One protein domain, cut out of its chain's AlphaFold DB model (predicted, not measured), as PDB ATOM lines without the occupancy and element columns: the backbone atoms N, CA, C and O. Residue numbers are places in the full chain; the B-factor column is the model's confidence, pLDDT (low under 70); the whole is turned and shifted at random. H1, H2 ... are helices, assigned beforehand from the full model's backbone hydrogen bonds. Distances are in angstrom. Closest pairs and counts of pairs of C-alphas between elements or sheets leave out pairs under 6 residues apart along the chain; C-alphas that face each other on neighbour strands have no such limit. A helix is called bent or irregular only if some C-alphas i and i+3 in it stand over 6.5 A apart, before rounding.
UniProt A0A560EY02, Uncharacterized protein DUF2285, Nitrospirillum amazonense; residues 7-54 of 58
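What this domain is: This is residues 7 to 54 of the 58 residues of the protein "Uncharacterized protein DUF2285" of Nitrospirillum amazonense (UniProt A0A560EY02). One long helix, H3, makes most of the length of this model, and two short helices, H1 and H2, form a small head at its beginning, with H1 set crosswise to H3. Beyond the head H3 runs on to a kink of 79 degrees near residue 46, where its last turns swing aside. The printed part has 48 residues with three named helices, in the order H1, H2, H3, and no named strand; its class is all helix. It is loose, with a radius of gyration of the C-alphas of 13.8 A, and spans 42 by 17 by 15 A.

Where its parts are: H1 covers residues 7 to 14 and begins with C-alpha 7 at (-50.029, -29.219, -37.662); it is 10.1 A long from first to last C-alpha. H2 covers residues 16 to 19, 5.0 A. H3 covers residues 28 to 52, 30.8 A, and ends with C-alpha 52 at (-26.645, -21.239, -56.693). H3 is irregular: C-alphas 45 and 48 are 7.8 A apart.

How they stand to each other: H1 touches H2, the closest C-alphas being those of Ile 11 and Ile 19, 6.5 A apart. H1 also touches H3, which meets it with residues 29 to 33 alone; the closest C-alphas, of Ala 10 and Val 33, are 6.2 A apart. The lines of H1 and H3 are about perpendicular, at 82 degrees. H2 and H3 are close but not clearly touching, with the C-alphas of Ile 19 and Leu 29 closest at 7.5 A. In H1 every O i to N i+4 pair is within hydrogen-bond range, in H3 16 of 21 are, and H2 is too short for such a pair.

The domain as a whole: The two C-alphas farthest apart, of Thr 21 and Arg 53, are separated by 41.9 A. The printed part has no cut. The link from H1 to H2 is tight, and that from H2 to H3, with 8 residues, is short. The mean pLDDT of the printed part is 93.8, and residue 54 is under 70.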
ATOM      1  N   ARG A   7     -48.745 -29.920 -37.751       95.88
ATOM      2  CA  ARG A   7     -50.029 -29.219 -37.662       95.88
ATOM      3  C   ARG A   7     -49.839 -27.746 -37.308       95.88
ATOM      4  O   ARG A   7     -50.502 -26.911 -37.907       95.88
ATOM      5  N   ASP A   8     -48.904 -27.420 -36.417       96.38
ATOM      6  CA  ASP A   8     -48.579 -26.026 -36.079       96.38
ATOM      7  C   ASP A   8     -48.025 -25.279 -37.299       96.38
ATOM      8  O   ASP A   8     -48.442 -24.159 -37.590       96.38
ATOM      9  N   ILE A   9     -47.146 -25.932 -38.068       96.38
ATOM     10  CA  ILE A   9     -46.629 -25.393 -39.334       96.38
ATOM     11  C   ILE A   9     -47.778 -25.186 -40.331       96.38
ATOM     12  O   ILE A   9     -47.878 -24.131 -40.954       96.38
ATOM     13  N   ALA A  10     -48.687 -26.156 -40.452       96.69
ATOM     14  CA  ALA A  10     -49.839 -26.047 -41.342       96.69
ATOM     15  C   ALA A  10     -50.782 -24.901 -40.947       96.69
ATOM     16  O   ALA A  10     -51.265 -24.183 -41.818       96.69
ATOM     17  N   ILE A  11     -51.004 -24.685 -39.649       96.88
ATOM     18  CA  ILE A  11     -51.789 -23.556 -39.134       96.88
ATOM     19  C   ILE A  11     -51.104 -22.228 -39.469       96.88
ATOM     20  O   ILE A  11     -51.782 -21.292 -39.888       96.88
ATOM     21  N   ALA A  12     -49.777 -22.145 -39.345       96.62
ATOM     22  CA  ALA A  12     -49.028 -20.939 -39.690       96.62
ATOM     23  C   ALA A  12     -49.073 -20.612 -41.198       96.62
ATOM     24  O   ALA A  12     -49.089 -19.439 -41.560       96.62
ATOM     25  N   ILE A  13     -49.116 -21.628 -42.071       95.75
ATOM     26  CA  ILE A  13     -49.136 -21.452 -43.535       95.75
ATOM     27  C   ILE A  13     -50.558 -21.228 -44.072       95.75
ATOM     28  O   ILE A  13     -50.773 -20.360 -44.917       95.75
ATOM     29  N   TYR A  14     -51.529 -22.023 -43.621       95.06
ATOM     30  CA  TYR A  14     -52.871 -22.095 -44.212       95.06
ATOM     31  C   TYR A  14     -53.980 -21.510 -43.327       95.06
ATOM     32  O   TYR A  14     -55.091 -21.300 -43.815       95.06
ATOM     33  N   GLY A  15     -53.694 -21.247 -42.049       96.19
ATOM     34  CA  GLY A  15     -54.662 -20.800 -41.048       96.19
ATOM     35  C   GLY A  15     -55.440 -21.950 -40.397       96.19
ATOM     36  O   GLY A  15     -55.806 -22.928 -41.049       96.19
ATOM     37  N   ALA A  16     -55.747 -21.813 -39.102       95.81
ATOM     38  CA  ALA A  16     -56.455 -22.840 -38.327       95.81
ATOM     39  C   ALA A  16     -57.830 -23.191 -38.911       95.81
ATOM     40  O   ALA A  16     -58.149 -24.365 -39.058       95.81
ATOM     41  N   ALA A  17     -58.590 -22.180 -39.349       95.50
ATOM     42  CA  ALA A  17     -59.923 -22.375 -39.915       95.50
ATOM     43  C   ALA A  17     -59.935 -23.360 -41.095       95.50
ATOM     44  O   ALA A  17     -60.881 -24.118 -41.236       95.50
ATOM     45  N   ARG A  18     -58.879 -23.377 -41.918       93.38
ATOM     46  CA  ARG A  18     -58.751 -24.289 -43.060       93.38
ATOM     47  C   ARG A  18     -58.202 -25.664 -42.675       93.38
ATOM     48  O   ARG A  18     -58.452 -26.639 -43.367       93.38
ATOM     49  N   ILE A  19     -57.418 -25.748 -41.606       94.75
ATOM     50  CA  ILE A  19     -56.891 -27.025 -41.109       94.75
ATOM     51  C   ILE A  19     -57.967 -27.811 -40.359       94.75
ATOM     52  O   ILE A  19     -57.936 -29.038 -40.367       94.75
ATOM     53  N   ASP A  20     -58.921 -27.115 -39.748       93.38
ATOM     54  CA  ASP A  20     -59.982 -27.726 -38.953       93.38
ATOM     55  C   ASP A  20     -61.203 -28.167 -39.783       93.38
ATOM     56  O   ASP A  20     -62.058 -28.876 -39.256       93.38
ATOM     57  N   THR A  21     -61.291 -27.804 -41.073       90.94
ATOM     58  CA  THR A  21     -62.389 -28.248 -41.958       90.94
ATOM     59  C   THR A  21     -62.315 -29.725 -42.315       90.94
ATOM     60  O   THR A  21     -63.354 -30.343 -42.535       90.94
ATOM     61  N   ASP A  22     -61.110 -30.297 -42.367       86.69
ATOM     62  CA  ASP A  22     -60.871 -31.659 -42.837       86.69
ATOM     63  C   ASP A  22     -60.128 -32.500 -41.785       86.69
ATOM     64  O   ASP A  22     -59.281 -31.984 -41.050       86.69
ATOM     65  N   PRO A  23     -60.361 -33.825 -41.721       94.06
ATOM     66  CA  PRO A  23     -59.615 -34.701 -40.824       94.06
ATOM     67  C   PRO A  23     -58.099 -34.638 -41.073       94.06
ATOM     68  O   PRO A  23     -57.596 -35.072 -42.110       94.06
ATOM     69  N   TRP A  24     -57.340 -34.163 -40.079       94.38
ATOM     70  CA  TRP A  24     -55.902 -33.891 -40.215       94.38
ATOM     71  C   TRP A  24     -55.061 -35.076 -40.721       94.38
ATOM     72  O   TRP A  24     -54.184 -34.903 -41.564       94.38
ATOM     73  N   LYS A  25     -55.305 -36.298 -40.225       91.25
ATOM     74  CA  LYS A  25     -54.456 -37.467 -40.539       91.25
ATOM     75  C   LYS A  25     -54.473 -37.855 -42.019       91.25
ATOM     76  O   LYS A  25     -53.465 -38.366 -42.501       91.25
ATOM     77  N   THR A  26     -55.589 -37.613 -42.701       94.62
ATOM     78  CA  THR A  26     -55.825 -37.945 -44.114       94.62
ATOM     79  C   THR A  26     -55.899 -36.696 -44.992       94.62
ATOM     80  O   THR A  26     -56.331 -36.775 -46.138       94.62
ATOM     81  N   SER A  27     -55.544 -35.530 -44.445       95.50
ATOM     82  CA  SER A  27     -55.648 -34.258 -45.150       95.50
ATOM     83  C   SER A  27     -54.501 -34.094 -46.152       95.50
ATOM     84  O   SER A  27     -53.344 -34.255 -45.762       95.50
ATOM     85  N   PRO A  28     -54.768 -33.650 -47.394       95.31
ATOM     86  CA  PRO A  28     -53.706 -33.320 -48.346       95.31
ATOM     87  C   PRO A  28     -52.828 -32.148 -47.875       95.31
ATOM     88  O   PRO A  28     -51.685 -32.018 -48.305       95.31
ATOM     89  N   LEU A  29     -53.322 -31.300 -46.960       96.25
ATOM     90  CA  LEU A  29     -52.522 -30.229 -46.355       96.25
ATOM     91  C   LEU A  29     -51.427 -30.791 -45.443       96.25
ATOM     92  O   LEU A  29     -50.351 -30.205 -45.352       96.25
ATOM     93  N   ARG A  30     -51.669 -31.941 -44.802       96.88
ATOM     94  CA  ARG A  30     -50.638 -32.637 -44.027       96.88
ATOM     95  C   ARG A  30     -49.511 -33.102 -44.935       96.88
ATOM     96  O   ARG A  30     -48.353 -32.825 -44.632       96.88
ATOM     97  N   ASP A  31     -49.852 -33.753 -46.039       97.44
ATOM     98  CA  ASP A  31     -48.867 -34.252 -47.001       97.44
ATOM     99  C   ASP A  31     -48.065 -33.095 -47.616       97.44
ATOM    100  O   ASP A  31     -46.840 -33.169 -47.704       97.44
ATOM    101  N   ALA A  32     -48.730 -31.979 -47.938       97.06
ATOM    102  CA  ALA A  32     -48.070 -30.770 -48.428       97.06
ATOM    103  C   ALA A  32     -47.072 -30.183 -47.415       97.06
ATOM    104  O   ALA A  32     -45.970 -29.794 -47.799       97.06
ATOM    105  N   VAL A  33     -47.422 -30.135 -46.123       97.44
ATOM    106  CA  VAL A  33     -46.507 -29.632 -45.083       97.44
ATOM    107  C   VAL A  33     -45.340 -30.581 -44.825       97.44
ATOM    108  O   VAL A  33     -44.225 -30.108 -44.605       97.44
ATOM    109  N   ILE A  34     -45.560 -31.897 -44.874       97.56
ATOM    110  CA  ILE A  34     -44.472 -32.881 -44.768       97.56
ATOM    111  C   ILE A  34     -43.492 -32.683 -45.928       97.56
ATOM    112  O   ILE A  34     -42.308 -32.462 -45.686       97.56
ATOM    113  N   ALA A  35     -43.993 -32.648 -47.165       98.06
ATOM    114  CA  ALA A  35     -43.163 -32.429 -48.347       98.06
ATOM    115  C   ALA A  35     -42.419 -31.083 -48.294       98.06
ATOM    116  O   ALA A  35     -41.249 -31.003 -48.665       98.06
ATOM    117  N   PHE A  36     -43.065 -30.027 -47.790       97.00
ATOM    118  CA  PHE A  36     -42.431 -28.726 -47.569       97.00
ATOM    119  C   PHE A  36     -41.265 -28.814 -46.576       97.00
ATOM    120  O   PHE A  36     -40.180 -28.301 -46.855       97.00
ATOM    121  N   ALA A  37     -41.470 -29.468 -45.431       96.44
ATOM    122  CA  ALA A  37     -40.437 -29.617 -44.412       96.44
ATOM    123  C   ALA A  37     -39.261 -30.465 -44.919       96.44
ATOM    124  O   ALA A  37     -38.107 -30.072 -44.748       96.44
ATOM    125  N   GLU A  38     -39.542 -31.579 -45.595       97.44
ATOM    126  CA  GLU A  38     -38.525 -32.440 -46.208       97.44
ATOM    127  C   GLU A  38     -37.717 -31.688 -47.271       97.44
ATOM    128  O   GLU A  38     -36.487 -31.738 -47.259       97.44
ATOM    129  N   ALA A  39     -38.380 -30.920 -48.140       96.88
ATOM    130  CA  ALA A  39     -37.705 -30.095 -49.138       96.88
ATOM    131  C   ALA A  39     -36.834 -29.005 -48.492       96.88
ATOM    132  O   ALA A  39     -35.709 -28.773 -48.933       96.88
ATOM    133  N   GLY A  40     -37.317 -28.353 -47.430       95.62
ATOM    134  CA  GLY A  40     -36.546 -27.363 -46.675       95.62
ATOM    135  C   GLY A  40     -35.301 -27.960 -46.018       95.62
ATOM    136  O   GLY A  40     -34.219 -27.377 -46.098       95.62
ATOM    137  N   LEU A  41     -35.426 -29.149 -45.426       96.38
ATOM    138  CA  LEU A  41     -34.289 -29.880 -44.865       96.38
ATOM    139  C   LEU A  41     -33.282 -30.266 -45.952       96.38
ATOM    140  O   LEU A  41     -32.095 -30.003 -45.787       96.38
ATOM    141  N   ALA A  42     -33.747 -30.789 -47.089       97.00
ATOM    142  CA  ALA A  42     -32.885 -31.112 -48.226       97.00
ATOM    143  C   ALA A  42     -32.161 -29.872 -48.783       97.00
ATOM    144  O   ALA A  42     -31.005 -29.952 -49.201       97.00
ATOM    145  N   LEU A  43     -32.813 -28.703 -48.767       96.06
ATOM    146  CA  LEU A  43     -32.170 -27.444 -49.132       96.06
ATOM    147  C   LEU A  43     -31.042 -27.087 -48.166       96.06
ATOM    148  O   LEU A  43     -29.965 -26.724 -48.635       96.06
ATOM    149  N   ILE A  44     -31.272 -27.193 -46.854       95.06
ATOM    150  CA  ILE A  44     -30.274 -26.882 -45.818       95.06
ATOM    151  C   ILE A  44     -29.107 -27.880 -45.850       95.06
ATOM    152  O   ILE A  44     -27.963 -27.467 -45.668       95.06
ATOM    153  N   ASP A  45     -29.361 -29.145 -46.187       96.56
ATOM    154  CA  ASP A  45     -28.363 -30.223 -46.313       96.56
ATOM    155  C   ASP A  45     -27.470 -30.111 -47.573       96.56
ATOM    156  O   ASP A  45     -26.953 -31.084 -48.112       96.56
ATOM    157  N   GLY A  46     -27.286 -28.894 -48.091       93.62
ATOM    158  CA  GLY A  46     -26.453 -28.612 -49.261       93.62
ATOM    159  C   GLY A  46     -27.215 -28.516 -50.583       93.62
ATOM    160  O   GLY A  46     -26.625 -28.097 -51.581       93.62
ATOM    161  N   GLY A  47     -28.524 -28.790 -50.610       93.81
ATOM    162  CA  GLY A  47     -29.368 -28.591 -51.795       93.81
ATOM    163  C   GLY A  47     -29.336 -27.152 -52.327       93.81
ATOM    164  O   GLY A  47     -29.374 -26.936 -53.542       93.81
ATOM    165  N   TYR A  48     -29.156 -26.161 -51.446       93.25
ATOM    166  CA  TYR A  48     -28.985 -24.757 -51.834       93.25
ATOM    167  C   TYR A  48     -27.806 -24.535 -52.800       93.25
ATOM    168  O   TYR A  48     -27.873 -23.647 -53.654       93.25
ATOM    169  N   LEU A  49     -26.743 -25.349 -52.725       91.69
ATOM    170  CA  LEU A  49     -25.600 -25.225 -53.626       91.69
ATOM    171  C   LEU A  49     -26.026 -25.454 -55.068       91.69
ATOM    172  O   LEU A  49     -25.515 -24.760 -55.932       91.69
ATOM    173  N   HIS A  50     -26.968 -26.359 -55.345       89.50
ATOM    174  CA  HIS A  50     -27.450 -26.622 -56.704       89.50
ATOM    175  C   HIS A  50     -28.250 -25.458 -57.291       89.50
ATOM    176  O   HIS A  50     -28.114 -25.182 -58.484       89.50
ATOM    177  N   LEU A  51     -29.019 -24.744 -56.461       88.00
ATOM    178  CA  LEU A  51     -29.724 -23.526 -56.875       88.00
ATOM    179  C   LEU A  51     -28.732 -22.424 -57.266       88.00
ATOM    180  O   LEU A  51     -28.920 -21.738 -58.267       88.00
ATOM    181  N   LEU A  52     -27.647 -22.290 -56.500       83.19
ATOM    182  CA  LEU A  52     -26.645 -21.239 -56.693       83.19
ATOM    183  C   LEU A  52     -25.524 -21.630 -57.671       83.19
ATOM    184  O   LEU A  52     -24.860 -20.757 -58.228       83.19
ATOM    185  N   ARG A  53     -25.326 -22.928 -57.942       77.62
ATOM    186  CA  ARG A  53     -24.359 -23.440 -58.931       77.62
ATOM    187  C   ARG A  53     -24.800 -23.221 -60.367       77.62
ATOM    188  O   ARG A  53     -24.042 -23.596 -61.264       77.62
ATOM    189  N   HIS A  54     -25.986 -22.657 -60.610       66.12
ATOM    190  CA  HIS A  54     -26.469 -22.375 -61.957       66.12
ATOM    191  C   HIS A  54     -25.644 -21.246 -62.606       66.12
ATOM    192  O   HIS A  54     -26.012 -20.080 -62.619       66.12
TER     193      HIS A  54